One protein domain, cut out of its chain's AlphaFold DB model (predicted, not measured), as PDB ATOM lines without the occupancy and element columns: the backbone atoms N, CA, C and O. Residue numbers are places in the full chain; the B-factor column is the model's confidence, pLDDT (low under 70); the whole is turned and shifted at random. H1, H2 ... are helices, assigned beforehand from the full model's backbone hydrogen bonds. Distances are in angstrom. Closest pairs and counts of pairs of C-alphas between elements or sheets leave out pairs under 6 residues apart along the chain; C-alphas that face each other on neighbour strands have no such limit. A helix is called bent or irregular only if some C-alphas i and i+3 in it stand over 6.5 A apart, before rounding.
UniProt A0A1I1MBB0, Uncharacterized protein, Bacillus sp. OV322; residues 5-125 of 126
ATOM      1  N   GLY A   5     -19.483 -17.670 -32.380       38.31
ATOM      2  CA  GLY A   5     -19.272 -19.116 -32.245       38.31
ATOM      3  C   GLY A   5     -18.647 -19.522 -30.906       38.31
ATOM      4  O   GLY A   5     -19.150 -20.428 -30.242       38.31
ATOM      5  N   ALA A   6     -17.626 -18.793 -30.442       39.84
ATOM      6  CA  ALA A   6     -16.976 -19.060 -29.159       39.84
ATOM      7  C   ALA A   6     -17.915 -18.798 -27.967       39.84
ATOM      8  O   ALA A   6     -17.928 -19.557 -27.002       39.84
ATOM      9  N   SER A   7     -18.763 -17.764 -28.053       40.06
ATOM     10  CA  SER A   7     -19.777 -17.473 -27.025       40.06
ATOM     11  C   SER A   7     -20.905 -18.505 -26.972       40.06
ATOM     12  O   SER A   7     -21.483 -18.717 -25.903       40.06
ATOM     13  N   TYR A   8     -21.246 -19.121 -28.107       43.03
ATOM     14  CA  TYR A   8     -22.256 -20.176 -28.178       43.03
ATOM     15  C   TYR A   8     -21.753 -21.468 -27.520       43.03
ATOM     16  O   TYR A   8     -22.441 -22.031 -26.668       43.03
ATOM     17  N   LEU A   9     -20.515 -21.872 -27.820       44.41
ATOM     18  CA  LEU A   9     -19.857 -23.017 -27.181       44.41
ATOM     19  C   LEU A   9     -19.682 -22.807 -25.671       44.41
ATOM     20  O   LEU A   9     -20.072 -23.673 -24.893       44.41
ATOM     21  N   PHE A  10     -19.234 -21.624 -25.233       43.56
ATOM     22  CA  PHE A  10     -19.110 -21.300 -23.803       43.56
ATOM     23  C   PHE A  10     -20.440 -21.364 -23.038       43.56
ATOM     24  O   PHE A  10     -20.476 -21.790 -21.884       43.56
ATOM     25  N   ARG A  11     -21.549 -20.947 -23.667       44.16
ATOM     26  CA  ARG A  11     -22.889 -21.042 -23.066       44.16
ATOM     27  C   ARG A  11     -23.391 -22.480 -22.996       44.16
ATOM     28  O   ARG A  11     -23.980 -22.849 -21.985       44.16
ATOM     29  N   LYS A  12     -23.109 -23.294 -24.016       42.84
ATOM     30  CA  LYS A  12     -23.460 -24.721 -24.036       42.84
ATOM     31  C   LYS A  12     -22.669 -25.529 -22.996       42.84
ATOM     32  O   LYS A  12     -23.213 -26.459 -22.418       42.84
ATOM     33  N   LEU A  13     -21.433 -25.121 -22.695       47.22
ATOM     34  CA  LEU A  13     -20.610 -25.697 -21.620       47.22
ATOM     35  C   LEU A  13     -21.135 -25.368 -20.210       47.22
ATOM     36  O   LEU A  13     -20.949 -26.160 -19.292       47.22
ATOM     37  N   LYS A  14     -21.796 -24.215 -20.020       42.97
ATOM     38  CA  LYS A  14     -22.357 -23.803 -18.718       42.97
ATOM     39  C   LYS A  14     -23.795 -24.266 -18.468       42.97
ATOM     40  O   LYS A  14     -24.243 -24.212 -17.327       42.97
ATOM     41  N   GLY A  15     -24.526 -24.674 -19.502       35.44
ATOM     42  CA  GLY A  15     -25.957 -24.944 -19.410       35.44
ATOM     43  C   GLY A  15     -26.370 -26.189 -20.177       35.44
ATOM     44  O   GLY A  15     -26.717 -26.103 -21.350       35.44
ATOM     45  N   GLY A  16     -26.412 -27.320 -19.477       33.75
ATOM     46  CA  GLY A  16     -27.236 -28.461 -19.870       33.75
ATOM     47  C   GLY A  16     -26.453 -29.718 -20.217       33.75
ATOM     48  O   GLY A  16     -25.863 -29.799 -21.285       33.75
ATOM     49  N   ASN A  17     -26.502 -30.692 -19.303       39.84
ATOM     50  CA  ASN A  17     -26.828 -32.122 -19.467       39.84
ATOM     51  C   ASN A  17     -26.573 -32.818 -20.826       39.84
ATOM     52  O   ASN A  17     -27.299 -33.738 -21.198       39.84
ATOM     53  N   GLY A  18     -25.554 -32.422 -21.577       35.72
ATOM     54  CA  GLY A  18     -25.137 -33.063 -22.813       35.72
ATOM     55  C   GLY A  18     -23.982 -33.995 -22.512       35.72
ATOM     56  O   GLY A  18     -22.895 -33.532 -22.187       35.72
ATOM     57  N   GLN A  19     -24.245 -35.291 -22.606       36.75
ATOM     58  CA  GLN A  19     -23.300 -36.396 -22.470       36.75
ATOM     59  C   GLN A  19     -22.065 -36.211 -23.375       36.75
ATOM     60  O   GLN A  19     -21.979 -36.784 -24.455       36.75
ATOM     61  N   PHE A  20     -21.084 -35.425 -22.940       38.38
ATOM     62  CA  PHE A  20     -19.712 -35.562 -23.407       38.38
ATOM     63  C   PHE A  20     -19.067 -36.604 -22.508       38.38
ATOM     64  O   PHE A  20     -18.839 -36.390 -21.319       38.38
ATOM     65  N   ILE A  21     -18.891 -37.788 -23.083       35.34
ATOM     66  CA  ILE A  21     -18.247 -38.933 -22.457       35.34
ATOM     67  C   ILE A  21     -16.858 -38.481 -21.998       35.34
ATOM     68  O   ILE A  21     -15.965 -38.212 -22.801       35.34
ATOM     69  N   TYR A  22     -16.731 -38.351 -20.680       40.97
ATOM     70  CA  TYR A  22     -15.517 -38.017 -19.954       40.97
ATOM     71  C   TYR A  22     -14.391 -38.977 -20.332       40.97
ATOM     72  O   TYR A  22     -14.451 -40.153 -19.973       40.97
ATOM     73  N   LYS A  23     -13.347 -38.452 -20.983       39.28
ATOM     74  CA  LYS A  23     -11.974 -38.961 -20.816       39.28
ATOM     75  C   LYS A  23     -10.869 -37.903 -20.759       39.28
ATOM     76  O   LYS A  23      -9.811 -38.248 -20.279       39.28
ATOM     77  N   SER A  24     -11.101 -36.638 -21.117       48.28
ATOM     78  CA  SER A  24     -10.171 -35.530 -20.811       48.28
ATOM     79  C   SER A  24     -10.851 -34.183 -21.119       48.28
ATOM     80  O   SER A  24     -10.606 -33.611 -22.177       48.28
ATOM     81  N   PRO A  25     -11.756 -33.664 -20.264       52.34
ATOM     82  CA  PRO A  25     -12.469 -32.398 -20.520       52.34
ATOM     83  C   PRO A  25     -11.529 -31.182 -20.617       52.34
ATOM     84  O   PRO A  25     -11.895 -30.136 -21.148       52.34
ATOM     85  N   GLU A  26     -10.294 -31.327 -20.140       63.94
ATOM     86  CA  GLU A  26      -9.262 -30.298 -20.182       63.94
ATOM     87  C   GLU A  26      -8.807 -30.017 -21.621       63.94
ATOM     88  O   GLU A  26      -8.709 -28.855 -22.007       63.94
ATOM     89  N   ILE A  27      -8.633 -31.044 -22.464       66.62
ATOM     90  CA  ILE A  27      -8.060 -30.868 -23.811       66.62
ATOM     91  C   ILE A  27      -8.966 -30.045 -24.737       66.62
ATOM     92  O   ILE A  27      -8.486 -29.271 -25.557       66.62
ATOM     93  N   GLU A  28     -10.284 -30.179 -24.593       67.88
ATOM     94  CA  GLU A  28     -11.280 -29.490 -25.421       67.88
ATOM     95  C   GLU A  28     -11.399 -28.011 -25.039       67.88
ATOM     96  O   GLU A  28     -11.479 -27.138 -25.902       67.88
ATOM     97  N   VAL A  29     -11.365 -27.717 -23.737       63.53
ATOM     98  CA  VAL A  29     -11.376 -26.344 -23.218       63.53
ATOM     99  C   VAL A  29     -10.083 -25.620 -23.594       63.53
ATOM    100  O   VAL A  29     -10.116 -24.467 -24.030       63.53
ATOM    101  N   LEU A  30      -8.950 -26.312 -23.478       66.69
ATOM    102  CA  LEU A  30      -7.638 -25.813 -23.876       66.69
ATOM    103  C   LEU A  30      -7.562 -25.567 -25.395       66.69
ATOM    104  O   LEU A  30      -7.076 -24.524 -25.833       66.69
ATOM    105  N   ALA A  31      -8.129 -26.468 -26.200       68.50
ATOM    106  CA  ALA A  31      -8.249 -26.326 -27.650       68.50
ATOM    107  C   ALA A  31      -9.053 -25.082 -28.070       68.50
ATOM    108  O   ALA A  31      -8.605 -24.317 -28.925       68.50
ATOM    109  N   LEU A  32     -10.193 -24.817 -27.426       65.56
ATOM    110  CA  LEU A  32     -10.995 -23.612 -27.684       65.56
ATOM    111  C   LEU A  32     -10.246 -22.317 -27.343       65.56
ATOM    112  O   LEU A  32     -10.450 -21.283 -27.983       65.56
ATOM    113  N   ALA A  33      -9.369 -22.347 -26.341       63.12
ATOM    114  CA  ALA A  33      -8.526 -21.203 -26.028       63.12
ATOM    115  C   ALA A  33      -7.425 -20.992 -27.076       63.12
ATOM    116  O   ALA A  33      -7.111 -19.850 -27.411       63.12
ATOM    117  N   LEU A  34      -6.882 -22.072 -27.647       64.56
ATOM    118  CA  LEU A  34      -5.907 -22.000 -28.736       64.56
ATOM    119  C   LEU A  34      -6.498 -21.421 -30.030       64.56
ATOM    120  O   LEU A  34      -5.772 -20.723 -30.740       64.56
ATOM    121  N   GLU A  35      -7.799 -21.601 -30.298       66.06
ATOM    122  CA  GLU A  35      -8.494 -20.960 -31.435       66.06
ATOM    123  C   GLU A  35      -8.420 -19.424 -31.392       66.06
ATOM    124  O   GLU A  35      -8.531 -18.758 -32.422       66.06
ATOM    125  N   GLN A  36      -8.216 -18.831 -30.210       60.75
ATOM    126  CA  GLN A  36      -8.072 -17.379 -30.058       60.75
ATOM    127  C   GLN A  36      -6.699 -16.865 -30.533       60.75
ATOM    128  O   GLN A  36      -6.498 -15.652 -30.646       60.75
ATOM    129  N   ARG A  37      -5.742 -17.755 -30.837       61.38
ATOM    130  CA  ARG A  37      -4.428 -17.402 -31.390       61.38
ATOM    131  C   ARG A  37      -4.478 -17.440 -32.921       61.38
ATOM    132  O   ARG A  37      -4.950 -18.400 -33.514       61.38
ATOM    133  N   ARG A  38      -3.873 -16.451 -33.589       57.03
ATOM    134  CA  ARG A  38      -3.727 -16.385 -35.065       57.03
ATOM    135  C   ARG A  38      -2.760 -17.433 -35.671       57.03
ATOM    136  O   ARG A  38      -2.070 -17.124 -36.634       57.03
ATOM    137  N   GLY A  39      -2.647 -18.634 -35.103       54.03
ATOM    138  CA  GLY A  39      -1.615 -19.612 -35.489       54.03
ATOM    139  C   GLY A  39      -2.081 -21.055 -35.670       54.03
ATOM    140  O   GLY A  39      -1.321 -21.841 -36.224       54.03
ATOM    141  N   LEU A  40      -3.290 -21.402 -35.219       60.34
ATOM    142  CA  LEU A  40      -3.911 -22.700 -35.476       60.34
ATOM    143  C   LEU A  40      -5.368 -22.458 -35.866       60.34
ATOM    144  O   LEU A  40      -6.109 -21.804 -35.133       60.34
ATOM    145  N   ASN A  41      -5.769 -22.933 -37.038       68.75
ATOM    146  CA  ASN A  41      -7.160 -22.865 -37.460       68.75
ATOM    147  C   ASN A  41      -7.991 -23.964 -36.762       68.75
ATOM    148  O   ASN A  41      -7.454 -24.942 -36.242       68.75
ATOM    149  N   CYS A  42      -9.318 -23.802 -36.751       68.31
ATOM    150  CA  CYS A  42     -10.247 -24.721 -36.076       68.31
ATOM    151  C   CYS A  42     -10.068 -26.187 -36.526       68.31
ATOM    152  O   CYS A  42     -10.148 -27.108 -35.714       68.31
ATOM    153  N   LEU A  43      -9.745 -26.412 -37.805       75.00
ATOM    154  CA  LEU A  43      -9.510 -27.749 -38.345       75.00
ATOM    155  C   LEU A  43      -8.211 -28.366 -37.795       75.00
ATOM    156  O   LEU A  43      -8.211 -29.529 -37.398       75.00
ATOM    157  N   GLU A  44      -7.124 -27.596 -37.721       77.69
ATOM    158  CA  GLU A  44      -5.859 -28.046 -37.120       77.69
ATOM    159  C   GLU A  44      -6.053 -28.426 -35.648       77.69
ATOM    160  O   GLU A  44      -5.595 -29.480 -35.214       77.69
ATOM    161  N   ILE A  45      -6.798 -27.612 -34.899       79.12
ATOM    162  CA  ILE A  45      -7.111 -27.865 -33.487       79.12
ATOM    163  C   ILE A  45      -7.959 -29.130 -33.327       79.12
ATOM    164  O   ILE A  45      -7.684 -29.951 -32.451       79.12
ATOM    165  N   HIS A  46      -8.944 -29.338 -34.201       81.81
ATOM    166  CA  HIS A  46      -9.744 -30.558 -34.190       81.81
ATOM    167  C   HIS A  46      -8.889 -31.814 -34.414       81.81
ATOM    168  O   HIS A  46      -9.054 -32.805 -33.694       81.81
ATOM    169  N   TYR A  47      -7.945 -31.774 -35.360       84.69
ATOM    170  CA  TYR A  47      -7.030 -32.891 -35.600       84.69
ATOM    171  C   TYR A  47      -6.110 -33.152 -34.407       84.69
ATOM    172  O   TYR A  47      -5.954 -34.306 -34.018       84.69
ATOM    173  N   VAL A  48      -5.563 -32.106 -33.782       87.50
ATOM    174  CA  VAL A  48      -4.732 -32.228 -32.572       87.50
ATOM    175  C   VAL A  48      -5.495 -32.915 -31.441       87.50
ATOM    176  O   VAL A  48      -5.003 -33.886 -30.870       87.50
ATOM    177  N   VAL A  49      -6.722 -32.467 -31.148       86.69
ATOM    178  CA  VAL A  49      -7.564 -33.071 -30.098       86.69
ATOM    179  C   VAL A  49      -7.891 -34.526 -30.422       86.69
ATOM    180  O   VAL A  49      -7.852 -35.384 -29.540       86.69
ATOM    181  N   SER A  50      -8.206 -34.818 -31.684       88.06
ATOM    182  CA  SER A  50      -8.555 -36.172 -32.122       88.06
ATOM    183  C   SER A  50      -7.369 -37.129 -31.982       88.06
ATOM    184  O   SER A  50      -7.523 -38.212 -31.421       88.06
ATOM    185  N   GLN A  51      -6.177 -36.702 -32.407       91.94
ATOM    186  CA  GLN A  51      -4.941 -37.478 -32.279       91.94
ATOM    187  C   GLN A  51      -4.521 -37.658 -30.815       91.94
ATOM    188  O   GLN A  51      -4.119 -38.751 -30.427       91.94
ATOM    189  N   TYR A  52      -4.684 -36.631 -29.972       90.50
ATOM    190  CA  TYR A  52      -4.415 -36.741 -28.535       90.50
ATOM    191  C   TYR A  52      -5.315 -37.788 -27.866       90.50
ATOM    192  O   TYR A  52      -4.833 -38.651 -27.135       90.50
ATOM    193  N   LYS A  53      -6.621 -37.754 -28.152       88.88
ATOM    194  CA  LYS A  53      -7.583 -38.726 -27.609       88.88
ATOM    195  C   LYS A  53      -7.320 -40.140 -28.104       88.88
ATOM    196  O   LYS A  53      -7.463 -41.092 -27.343       88.88
ATOM    197  N   GLU A  54      -6.949 -40.287 -29.372       91.44
ATOM    198  CA  GLU A  54      -6.569 -41.582 -29.926       91.44
ATOM    199  C   GLU A  54      -5.322 -42.141 -29.226       91.44
ATOM    200  O   GLU A  54      -5.324 -43.302 -28.812       91.44
ATOM    201  N   MET A  55      -4.294 -41.309 -29.027       92.88
ATOM    202  CA  MET A  55      -3.094 -41.663 -28.269       92.88
ATOM    203  C   MET A  55      -3.431 -42.080 -26.835       92.88
ATOM    204  O   MET A  55      -2.963 -43.119 -26.374       92.88
ATOM    205  N   GLU A  56      -4.263 -41.312 -26.131       89.75
ATOM    206  CA  GLU A  56      -4.688 -41.615 -24.762       89.75
ATOM    207  C   GLU A  56      -5.502 -42.916 -24.679       89.75
ATOM    208  O   GLU A  56      -5.312 -43.711 -23.760       89.75
ATOM    209  N   ALA A  57      -6.367 -43.174 -25.662       88.19
ATOM    210  CA  ALA A  57      -7.164 -44.392 -25.717       88.19
ATOM    211  C   ALA A  57      -6.315 -45.642 -25.996       88.19
ATOM    212  O   ALA A  57      -6.557 -46.687 -25.392       88.19
ATOM    213  N   ARG A  58      -5.330 -45.545 -26.901       90.50
ATOM    214  CA  ARG A  58      -4.450 -46.670 -27.264       90.50
ATOM    215  C   ARG A  58      -3.358 -46.920 -26.227       90.50
ATOM    216  O   ARG A  58      -3.023 -48.070 -25.961       90.50
ATOM    217  N   PHE A  59      -2.823 -45.858 -25.635       90.19
ATOM    218  CA  PHE A  59      -1.688 -45.917 -24.720       90.19
ATOM    219  C   PHE A  59      -1.942 -45.057 -23.471       90.19
ATOM    220  O   PHE A  59      -1.305 -44.013 -23.277       90.19
ATOM    221  N   PRO A  60      -2.863 -45.480 -22.587       85.38
ATOM    222  CA  PRO A  60      -3.272 -44.677 -21.435       85.38
ATOM    223  C   PRO A  60      -2.104 -44.369 -20.489       85.38
ATOM    224  O   PRO A  60      -1.963 -43.230 -20.051       85.38
ATOM    225  N   ASN A  61      -1.204 -45.335 -20.277       87.88
ATOM    226  CA  ASN A  61      -0.099 -45.236 -19.315       87.88
ATOM    227  C   ASN A  61       1.265 -44.891 -19.947       87.88
ATOM    228  O   ASN A  61       2.280 -44.965 -19.265       87.88
ATOM    229  N   GLN A  62       1.313 -44.559 -21.243       89.56
ATOM    230  CA  GLN A  62       2.553 -44.150 -21.921       89.56
ATOM    231  C   GLN A  62       2.552 -42.650 -22.227       89.56
ATOM    232  O   GLN A  62       1.525 -41.979 -22.080       89.56
ATOM    233  N   TYR A  63       3.702 -42.143 -22.677       88.19
ATOM    234  CA  TYR A  63       3.902 -40.749 -23.082       88.19
ATOM    235  C   TYR A  63       3.608 -39.743 -21.960       88.19
ATOM    236  O   TYR A  63       3.033 -38.682 -22.198       88.19
ATOM    237  N   ALA A  64       3.922 -40.103 -20.711       86.44
ATOM    238  CA  ALA A  64       3.571 -39.299 -19.542       86.44
ATOM    239  C   ALA A  64       4.243 -37.917 -19.575       86.44
ATOM    240  O   ALA A  64       3.566 -36.914 -19.347       86.44
ATOM    241  N   ALA A  65       5.532 -37.863 -19.932       86.25
ATOM    242  CA  ALA A  65       6.271 -36.612 -20.079       86.25
ATOM    243  C   ALA A  65       5.660 -35.720 -21.168       86.25
ATOM    244  O   ALA A  65       5.347 -34.560 -20.902       86.25
ATOM    245  N   PHE A  66       5.386 -36.270 -22.355       88.50
ATOM    246  CA  PHE A  66       4.720 -35.543 -23.437       88.50
ATOM    247  C   PHE A  66       3.335 -35.029 -23.022       88.50
ATOM    248  O   PHE A  66       3.051 -33.843 -23.181       88.50
ATOM    249  N   LYS A  67       2.469 -35.894 -22.472       86.94
ATOM    250  CA  LYS A  67       1.099 -35.534 -22.063       86.94
ATOM    251  C   LYS A  67       1.112 -34.419 -21.024       86.94
ATOM    252  O   LYS A  67       0.418 -33.419 -21.194       86.94
ATOM    253  N   SER A  68       1.928 -34.580 -19.981       85.25
ATOM    254  CA  SER A  68       2.088 -33.573 -18.934       85.25
ATOM    255  C   SER A  68       2.580 -32.257 -19.528       85.25
ATOM    256  O   SER A  68       1.972 -31.214 -19.284       85.25
ATOM    257  N   ALA A  69       3.598 -32.307 -20.389       84.56
ATOM    258  CA  ALA A  69       4.165 -31.105 -20.971       84.56
ATOM    259  C   ALA A  69       3.212 -30.363 -21.898       84.56
ATOM    260  O   ALA A  69       3.084 -29.136 -21.830       84.56
ATOM    261  N   PHE A  70       2.495 -31.108 -22.731       85.38
ATOM    262  CA  PHE A  70       1.523 -30.551 -23.650       85.38
ATOM    263  C   PHE A  70       0.383 -29.856 -22.899       85.38
ATOM    264  O   PHE A  70       0.073 -28.700 -23.193       85.38
ATOM    265  N   ILE A  71      -0.185 -30.514 -21.879       82.19
ATOM    266  CA  ILE A  71      -1.239 -29.946 -21.027       82.19
ATOM    267  C   ILE A  71      -0.752 -28.676 -20.322       82.19
ATOM    268  O   ILE A  71      -1.416 -27.640 -20.403       82.19
ATOM    269  N   SER A  72       0.422 -28.709 -19.692       81.38
ATOM    270  CA  SER A  72       0.985 -27.546 -19.000       81.38
ATOM    271  C   SER A  72       1.237 -26.364 -19.942       81.38
ATOM    272  O   SER A  72       0.904 -25.227 -19.602       81.38
ATOM    273  N   MET A  73       1.753 -26.607 -21.153       80.25
ATOM    274  CA  MET A  73       1.906 -25.558 -22.169       80.25
ATOM    275  C   MET A  73       0.564 -24.941 -22.552       80.25
ATOM    276  O   MET A  73       0.447 -23.719 -22.635       80.25
ATOM    277  N   MET A  74      -0.462 -25.762 -22.760       78.31
ATOM    278  CA  MET A  74      -1.795 -25.269 -23.090       78.31
ATOM    279  C   MET A  74      -2.420 -24.455 -21.951       78.31
ATOM    280  O   MET A  74      -2.985 -23.393 -22.214       78.31
ATOM    281  N   PHE A  75      -2.273 -24.880 -20.691       77.56
ATOM    282  CA  PHE A  75      -2.712 -24.087 -19.538       77.56
ATOM    283  C   PHE A  75      -2.012 -22.733 -19.483       77.56
ATOM    284  O   PHE A  75      -2.672 -21.703 -19.356       77.56
ATOM    285  N   LYS A  76      -0.691 -22.709 -19.675       76.44
ATOM    286  CA  LYS A  76       0.076 -21.463 -19.708       76.44
ATOM    287  C   LYS A  76      -0.399 -20.530 -20.825       76.44
ATOM    288  O   LYS A  76      -0.479 -19.320 -20.624       76.44
ATOM    289  N   VAL A  77      -0.775 -21.065 -21.990       74.50
ATOM    290  CA  VAL A  77      -1.401 -20.264 -23.057       74.50
ATOM    291  C   VAL A  77      -2.716 -19.648 -22.594       74.50
ATOM    292  O   VAL A  77      -2.922 -18.454 -22.806       74.50
ATOM    293  N   VAL A  78      -3.592 -20.426 -21.954       73.19
ATOM    294  CA  VAL A  78      -4.863 -19.919 -21.413       73.19
ATOM    295  C   VAL A  78      -4.626 -18.793 -20.413       73.19
ATOM    296  O   VAL A  78      -5.288 -17.759 -20.499       73.19
ATOM    297  N   GLU A  79      -3.678 -18.965 -19.492       74.06
ATOM    298  CA  GLU A  79      -3.317 -17.944 -18.507       74.06
ATOM    299  C   GLU A  79      -2.828 -16.657 -19.175       74.06
ATOM    300  O   GLU A  79      -3.346 -15.576 -18.896       74.06
ATOM    301  N   LEU A  80      -1.891 -16.767 -20.121       73.12
ATOM    302  CA  LEU A  80      -1.367 -15.613 -20.851       73.12
ATOM    303  C   LEU A  80      -2.473 -14.900 -21.642       73.12
ATOM    304  O   LEU A  80      -2.540 -13.672 -21.627       73.12
ATOM    305  N   LEU A  81      -3.378 -15.643 -22.289       70.56
ATOM    306  CA  LEU A  81      -4.518 -15.071 -23.011       70.56
ATOM    307  C   LEU A  81      -5.510 -14.373 -22.073       70.56
ATOM    308  O   LEU A  81      -5.984 -13.282 -22.401       70.56
ATOM    309  N   ARG A  82      -5.806 -14.966 -20.907       69.62
ATOM    310  CA  ARG A  82      -6.641 -14.352 -19.860       69.62
ATOM    311  C   ARG A  82      -6.061 -13.006 -19.432       69.62
ATOM    312  O   ARG A  82      -6.795 -12.023 -19.345       69.62
ATOM    313  N   ASP A  83      -4.746 -12.958 -19.257       74.44
ATOM    314  CA  ASP A  83      -4.026 -11.781 -18.775       74.44
ATOM    315  C   ASP A  83      -3.641 -10.816 -19.920       74.44
ATOM    316  O   ASP A  83      -2.942  -9.827 -19.704       74.44
ATOM    317  N   ARG A  84      -4.130 -11.071 -21.149       72.94
ATOM    318  CA  ARG A  84      -3.858 -10.306 -22.387       72.94
ATOM    319  C   ARG A  84      -2.370 -10.188 -22.735       72.94
ATOM    320  O   ARG A  84      -1.961  -9.263 -23.436       72.94
ATOM    321  N   GLN A  85      -1.566 -11.131 -22.263       66.88
ATOM    322  CA  GLN A  85      -0.144 -11.218 -22.546       66.88
ATOM    323  C   GLN A  85       0.102 -11.952 -23.865       66.88
ATOM    324  O   GLN A  85      -0.661 -12.821 -24.293       66.88
ATOM    325  N   THR A  86       1.198 -11.598 -24.534       66.50
ATOM    326  CA  THR A  86       1.575 -12.259 -25.787       66.50
ATOM    327  C   THR A  86       2.262 -13.584 -25.481       66.50
ATOM    328  O   THR A  86       3.249 -13.626 -24.752       66.50
ATOM    329  N   VAL A  87       1.789 -14.666 -26.098       65.44
ATOM    330  CA  VAL A  87       2.428 -15.987 -26.023       65.44
ATOM    331  C   VAL A  87       3.690 -15.986 -26.886       65.44
ATOM    332  O   VAL A  87       3.637 -16.283 -28.087       65.44
ATOM    333  N   THR A  88       4.822 -15.604 -26.292       59.84
ATOM    334  CA  THR A  88       6.107 -15.480 -26.992       59.84
ATOM    335  C   THR A  88       7.036 -16.671 -26.788       59.84
ATOM    336  O   THR A  88       7.802 -16.934 -27.705       59.84
ATOM    337  N   ARG A  89       6.998 -17.428 -25.683       59.47
ATOM    338  CA  ARG A  89       7.744 -18.697 -25.511       59.47
ATOM    339  C   ARG A  89       7.225 -19.439 -24.276       59.47
ATOM    340  O   ARG A  89       7.133 -18.814 -23.233       59.47
ATOM    341  N   LEU A  90       6.900 -20.729 -24.392       62.62
ATOM    342  CA  LEU A  90       6.329 -21.500 -23.275       62.62
ATOM    343  C   LEU A  90       7.358 -22.403 -22.578       62.62
ATOM    344  O   LEU A  90       7.276 -22.575 -21.372       62.62
ATOM    345  N   VAL A  91       8.374 -22.902 -23.294       54.28
ATOM    346  CA  VAL A  91       9.345 -23.882 -22.747       54.28
ATOM    347  C   VAL A  91      10.262 -23.314 -21.670       54.28
ATOM    348  O   VAL A  91      10.708 -24.049 -20.806       54.28
ATOM    349  N   ARG A  92      10.539 -22.004 -21.665       55.59
ATOM    350  CA  ARG A  92      11.398 -21.420 -20.616       55.59
ATOM    351  C   ARG A  92      10.730 -21.373 -19.243       55.59
ATOM    352  O   ARG A  92      11.437 -21.267 -18.250       55.59
ATOM    353  N   ASP A  93       9.403 -21.445 -19.212       57.34
ATOM    354  CA  ASP A  93       8.615 -21.295 -17.992       57.34
ATOM    355  C   ASP A  93       8.152 -22.641 -17.431       57.34
ATOM    356  O   ASP A  93       7.490 -22.669 -16.394       57.34
ATOM    357  N   ILE A  94       8.445 -23.747 -18.124       63.91
ATOM    358  CA  ILE A  94       7.988 -25.062 -17.708       63.91
ATOM    359  C   ILE A  94       9.147 -26.050 -17.762       63.91
ATOM    360  O   ILE A  94       9.738 -26.284 -18.812       63.91
ATOM    361  N   ASP A  95       9.470 -26.587 -16.591       63.84
ATOM    362  CA  ASP A  95      10.557 -27.535 -16.395       63.84
ATOM    363  C   ASP A  95      10.129 -28.916 -16.904       63.84
ATOM    364  O   ASP A  95       9.226 -29.544 -16.344       63.84
ATOM    365  N   PHE A  96      10.741 -29.372 -17.997       71.62
ATOM    366  CA  PHE A  96      10.502 -30.700 -18.551       71.62
ATOM    367  C   PHE A  96      11.810 -31.381 -18.948       71.62
ATOM    368  O   PHE A  96      12.764 -30.730 -19.372       71.62
ATOM    369  N   GLN A  97      11.822 -32.715 -18.899       73.50
ATOM    370  CA  GLN A  97      12.924 -33.516 -19.429       73.50
ATOM    371  C   GLN A  97      12.888 -33.521 -20.963       73.50
ATOM    372  O   GLN A  97      12.250 -34.370 -21.582       73.50
ATOM    373  N   GLU A  98      13.568 -32.550 -21.577       76.44
ATOM    374  CA  GLU A  98      13.571 -32.311 -23.029       76.44
ATOM    375  C   GLU A  98      13.894 -33.575 -23.843       76.44
ATOM    376  O   GLU A  98      13.160 -33.907 -24.771       76.44
ATOM    377  N   ASN A  99      14.915 -34.339 -23.442       80.19
ATOM    378  CA  ASN A  99      15.308 -35.569 -24.139       80.19
ATOM    379  C   ASN A  99      14.204 -36.641 -24.124       80.19
ATOM    380  O   ASN A  99      13.941 -37.258 -25.151       80.19
ATOM    381  N   GLU A 100      13.511 -36.827 -22.995       85.75
ATOM    382  CA  GLU A 100      12.425 -37.812 -22.888       85.75
ATOM    383  C   GLU A 100      11.231 -37.427 -23.776       85.75
ATOM    384  O   GLU A 100      10.578 -38.279 -24.381       85.75
ATOM    385  N   ILE A 101      10.954 -36.127 -23.895       86.75
ATOM    386  CA  ILE A 101       9.903 -35.611 -24.773       86.75
ATOM    387  C   ILE A 101      10.274 -35.797 -26.243       86.75
ATOM    388  O   ILE A 101       9.409 -36.183 -27.026       86.75
ATOM    389  N   LEU A 102      11.528 -35.540 -26.627       85.38
ATOM    390  CA  LEU A 102      11.998 -35.739 -28.002       85.38
ATOM    391  C   LEU A 102      11.894 -37.210 -28.424       85.38
ATOM    392  O   LEU A 102      11.391 -37.499 -29.513       85.38
ATOM    393  N   ASP A 103      12.264 -38.138 -27.539       88.62
ATOM    394  CA  ASP A 103      12.096 -39.574 -27.780       88.62
ATOM    395  C   ASP A 103      10.614 -39.932 -27.962       88.62
ATOM    396  O   ASP A 103      10.240 -40.590 -28.935       88.62
ATOM    397  N   GLN A 104       9.736 -39.435 -27.085       91.38
ATOM    398  CA  GLN A 104       8.291 -39.671 -27.182       91.38
ATOM    399  C   GLN A 104       7.673 -39.044 -28.445       91.38
ATOM    400  O   GLN A 104       6.804 -39.657 -29.065       91.38
ATOM    401  N   LEU A 105       8.138 -37.866 -28.870       89.75
ATOM    402  CA  LEU A 105       7.705 -37.204 -30.103       89.75
ATOM    403  C   LEU A 105       8.041 -38.028 -31.349       89.75
ATOM    404  O   LEU A 105       7.216 -38.094 -32.263       89.75
ATOM    405  N   SER A 106       9.207 -38.682 -31.383       88.94
ATOM    406  CA  SER A 106       9.579 -39.561 -32.500       88.94
ATOM    407  C   SER A 106       8.567 -40.702 -32.673       88.94
ATOM    408  O   SER A 106       8.018 -40.892 -33.759       88.94
ATOM    409  N   VAL A 107       8.190 -41.356 -31.571       90.44
ATOM    410  CA  VAL A 107       7.215 -42.456 -31.564       90.44
ATOM    411  C   VAL A 107       5.803 -41.965 -31.912       90.44
ATOM    412  O   VAL A 107       5.067 -42.621 -32.651       90.44
ATOM    413  N   ILE A 108       5.413 -40.777 -31.436       90.44
ATOM    414  CA  ILE A 108       4.138 -40.138 -31.805       90.44
ATOM    415  C   ILE A 108       4.069 -39.903 -33.324       90.44
ATOM    416  O   ILE A 108       3.024 -40.145 -33.943       90.44
ATOM    417  N   ARG A 109       5.174 -39.478 -33.952       92.00
ATOM    418  CA  ARG A 109       5.257 -39.315 -35.413       92.00
ATOM    419  C   ARG A 109       5.172 -40.657 -36.143       92.00
ATOM    420  O   ARG A 109       4.466 -40.721 -37.150       92.00
ATOM    421  N   ASP A 110       5.781 -41.721 -35.626       92.81
ATOM    422  CA  ASP A 110       5.682 -43.071 -36.208       92.81
ATOM    423  C   ASP A 110       4.239 -43.605 -36.207       92.81
ATOM    424  O   ASP A 110       3.807 -44.292 -37.138       92.81
ATOM    425  N   HIS A 111       3.439 -43.208 -35.216       91.50
ATOM    426  CA  HIS A 111       2.000 -43.478 -35.163       91.50
ATOM    427  C   HIS A 111       1.144 -42.591 -36.083       91.50
ATOM    428  O   HIS A 111      -0.081 -42.720 -36.090       91.50
ATOM    429  N   ARG A 112       1.766 -41.739 -36.909       91.38
ATOM    430  CA  ARG A 112       1.119 -40.785 -37.828       91.38
ATOM    431  C   ARG A 112       0.304 -39.692 -37.133       91.38
ATOM    432  O   ARG A 112      -0.543 -39.050 -37.760       91.38
ATOM    433  N   TRP A 113       0.590 -39.409 -35.865       92.56
ATOM    434  CA  TRP A 113      -0.007 -38.289 -35.132       92.56
ATOM    435  C   TRP A 113       0.763 -36.983 -35.367       92.56
ATOM    436  O   TRP A 113       1.181 -36.292 -34.438       92.56
ATOM    437  N   HIS A 114       0.975 -36.644 -36.642       90.12
ATOM    438  CA  HIS A 114       1.818 -35.514 -37.038       90.12
ATOM    439  C   HIS A 114       1.254 -34.164 -36.590       90.12
ATOM    440  O   HIS A 114       2.014 -33.319 -36.144       90.12
ATOM    441  N   MET A 115      -0.069 -33.973 -36.623       87.81
ATOM    442  CA  MET A 115      -0.680 -32.706 -36.203       87.81
ATOM    443  C   MET A 115      -0.479 -32.455 -34.708       87.81
ATOM    444  O   MET A 115      -0.213 -31.324 -34.311       87.81
ATOM    445  N   LEU A 116      -0.577 -33.503 -33.887       89.56
ATOM    446  CA  LEU A 116      -0.304 -33.440 -32.454       89.56
ATOM    447  C   LEU A 116       1.167 -33.099 -32.178       89.56
ATOM    448  O   LEU A 116       1.438 -32.198 -31.383       89.56
ATOM    449  N   ALA A 117       2.099 -33.771 -32.860       89.38
ATOM    450  CA  ALA A 117       3.530 -33.495 -32.742       89.38
ATOM    451  C   ALA A 117       3.876 -32.062 -33.192       89.38
ATOM    452  O   ALA A 117       4.510 -31.312 -32.454       89.38
ATOM    453  N   ASP A 118       3.377 -31.637 -34.353       87.44
ATOM    454  CA  ASP A 118       3.626 -30.302 -34.901       87.44
ATOM    455  C   ASP A 118       3.017 -29.202 -34.013       87.44
ATOM    456  O   ASP A 118       3.588 -28.122 -33.859       87.44
ATOM    457  N   ALA A 119       1.851 -29.447 -33.404       84.38
ATOM    458  CA  ALA A 119       1.254 -28.513 -32.453       84.38
ATOM    459  C   ALA A 119       2.086 -28.392 -31.174       84.38
ATOM    460  O   ALA A 119       2.260 -27.278 -30.672       84.38
ATOM    461  N   PHE A 120       2.622 -29.507 -30.671       85.94
ATOM    462  CA  PHE A 120       3.553 -29.493 -29.550       85.94
ATOM    463  C   PHE A 120       4.785 -28.650 -29.884       85.94
ATOM    464  O   PHE A 120       5.076 -27.708 -29.155       85.94
ATOM    465  N   GLU A 121       5.457 -28.912 -31.006       84.06
ATOM    466  CA  GLU A 121       6.656 -28.173 -31.426       84.06
ATOM    467  C   GLU A 121       6.371 -26.676 -31.628       84.06
ATOM    468  O   GLU A 121       7.106 -25.828 -31.123       84.06
ATOM    469  N   LYS A 122       5.241 -26.318 -32.256       79.12
ATOM    470  CA  LYS A 122       4.804 -24.915 -32.415       79.12
ATOM    471  C   LYS A 122       4.584 -24.200 -31.077       79.12
ATOM    472  O   LYS A 122       4.818 -22.988 -30.984       79.12
ATOM    473  N   LEU A 123       4.078 -24.904 -30.063       76.56
ATOM    474  CA  LEU A 123       3.911 -24.368 -28.707       76.56
ATOM    475  C   LEU A 123       5.251 -24.303 -27.972       76.56
ATOM    476  O   LEU A 123       5.540 -23.309 -27.297       76.56
ATOM    477  N   ALA A 124       6.085 -25.318 -28.169       73.31
ATOM    478  CA  ALA A 124       7.381 -25.435 -27.541       73.31
ATOM    479  C   ALA A 124       8.404 -24.430 -28.111       73.31
ATOM    480  O   ALA A 124       9.288 -23.953 -27.395       73.31
ATOM    481  N   LYS A 125       8.232 -24.019 -29.376       66.81
ATOM    482  CA  LYS A 125       9.269 -23.375 -30.197       66.81
ATOM    483  C   LYS A 125      10.546 -24.222 -30.275       66.81
ATOM    484  O   LYS A 125      11.641 -23.667 -30.139       66.81
TER     485      LYS A 125
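Overview. This is residues 5 to 125 of the 126 residues of an uncharacterized protein of Bacillus sp. OV322 (UniProt A0A1I1MBB0). Two helical hairpins, H2 with H3 and H5 with H6, meet where H3 crosses H6, and the longest helix, H4, crosses H2 and meets H5 near its own first residues, 65 to 66, with H2 to H6 together forming one body of mostly crossed helices. The short helix H1 lies off one end of this body beside H2, nearly detached, and the loop that leads from it sticks out at residues 14 to 22, of which 14 belongs to H1. The printed part has 121 residues with six named helices, H1 to H6 in chain order, and no named strand; its class is all helix. The whole is compact, with a radius of gyration of the C-alphas of 14.6 A, and spans 42 by 34 by 22 A.

Along the chain. Find C-alpha 5 at (-19.272, -19.116, -32.245); here H1 begins, and it runs over residues 5 to 14. Ten residues farther on, H2 takes residues 25 to 34. Look next at C-alpha 42, at (-10.247, -24.721, -36.076), where H3 begins; it runs over residues 42 to 58 and measures 24.4 A from first to last C-alpha. H4 follows with residues 64 to 82 and measures 27.0 A. After 15 residues with no named element you reach H5, residues 98 to 110, which measures 18.8 A. H6 is residues 114 to 124 and ends at C-alpha 124, at (7.381, -25.435, -27.541). None of the six helices is bent or irregular.

Arrangement. Begin at H1, which touches no helix. It is close to H2 but not clearly touching, with the C-alphas of Ala 6 and Leu 32 closest at 7.7 A. Go on to H2, which forms a helical hairpin with H3: they touch at a shallow tilt of 25 degrees, opposite ways, and their closest C-alphas are those of Ala 31 and Ile 45, 6.1 A apart. H3 touches H2 with residues 45 to 49 alone. H2 also touches H4 at a steep tilt of 50 degrees, the same way; look at the C-alphas of Leu 30 and Met 74, the closest at 5.9 A. H3 and H4 are apart, though they follow each other in the chain. H3 touches H6, about perpendicular at 73 degrees, and the C-alphas of Val 48 and Leu 116 come as near as 4.6 A. H3 and H5 are only just apart, their closest C-alphas 8.2 A from each other. H4 touches H5 with residues 65 to 66 alone, about perpendicular at 78 degrees; the closest C-alphas are those of Phe 66 and Ile 101, at 5.4 A. H4 and H6 only just touch, with 3 pairs of C-alphas within 8 A. H5 and H6 form the second helical hairpin, at a shallow tilt of 22 degrees, opposite ways, with the C-alphas of Leu 105 and Ala 117 closest at 6.2 A. In H1, H3, H4, H5 and H6 every O i to N i+4 pair is within hydrogen-bond range; in H2, 5 of 6 are.

Size, cuts and confidence. The two C-alphas farthest apart are those of Gly 16 and Asn 99, 43.3 A from each other. The printed part has no cut. The link from H4 to H5, residues 83 to 97, is long; those from H3 to H4 and from H5 to H6 are tight. The mean pLDDT of the printed part is 71.6, and it is under 70 at residues 5 to 42, residue 82, residues 85 to 95 and residue 125; look above all at H1, where the mean is 43.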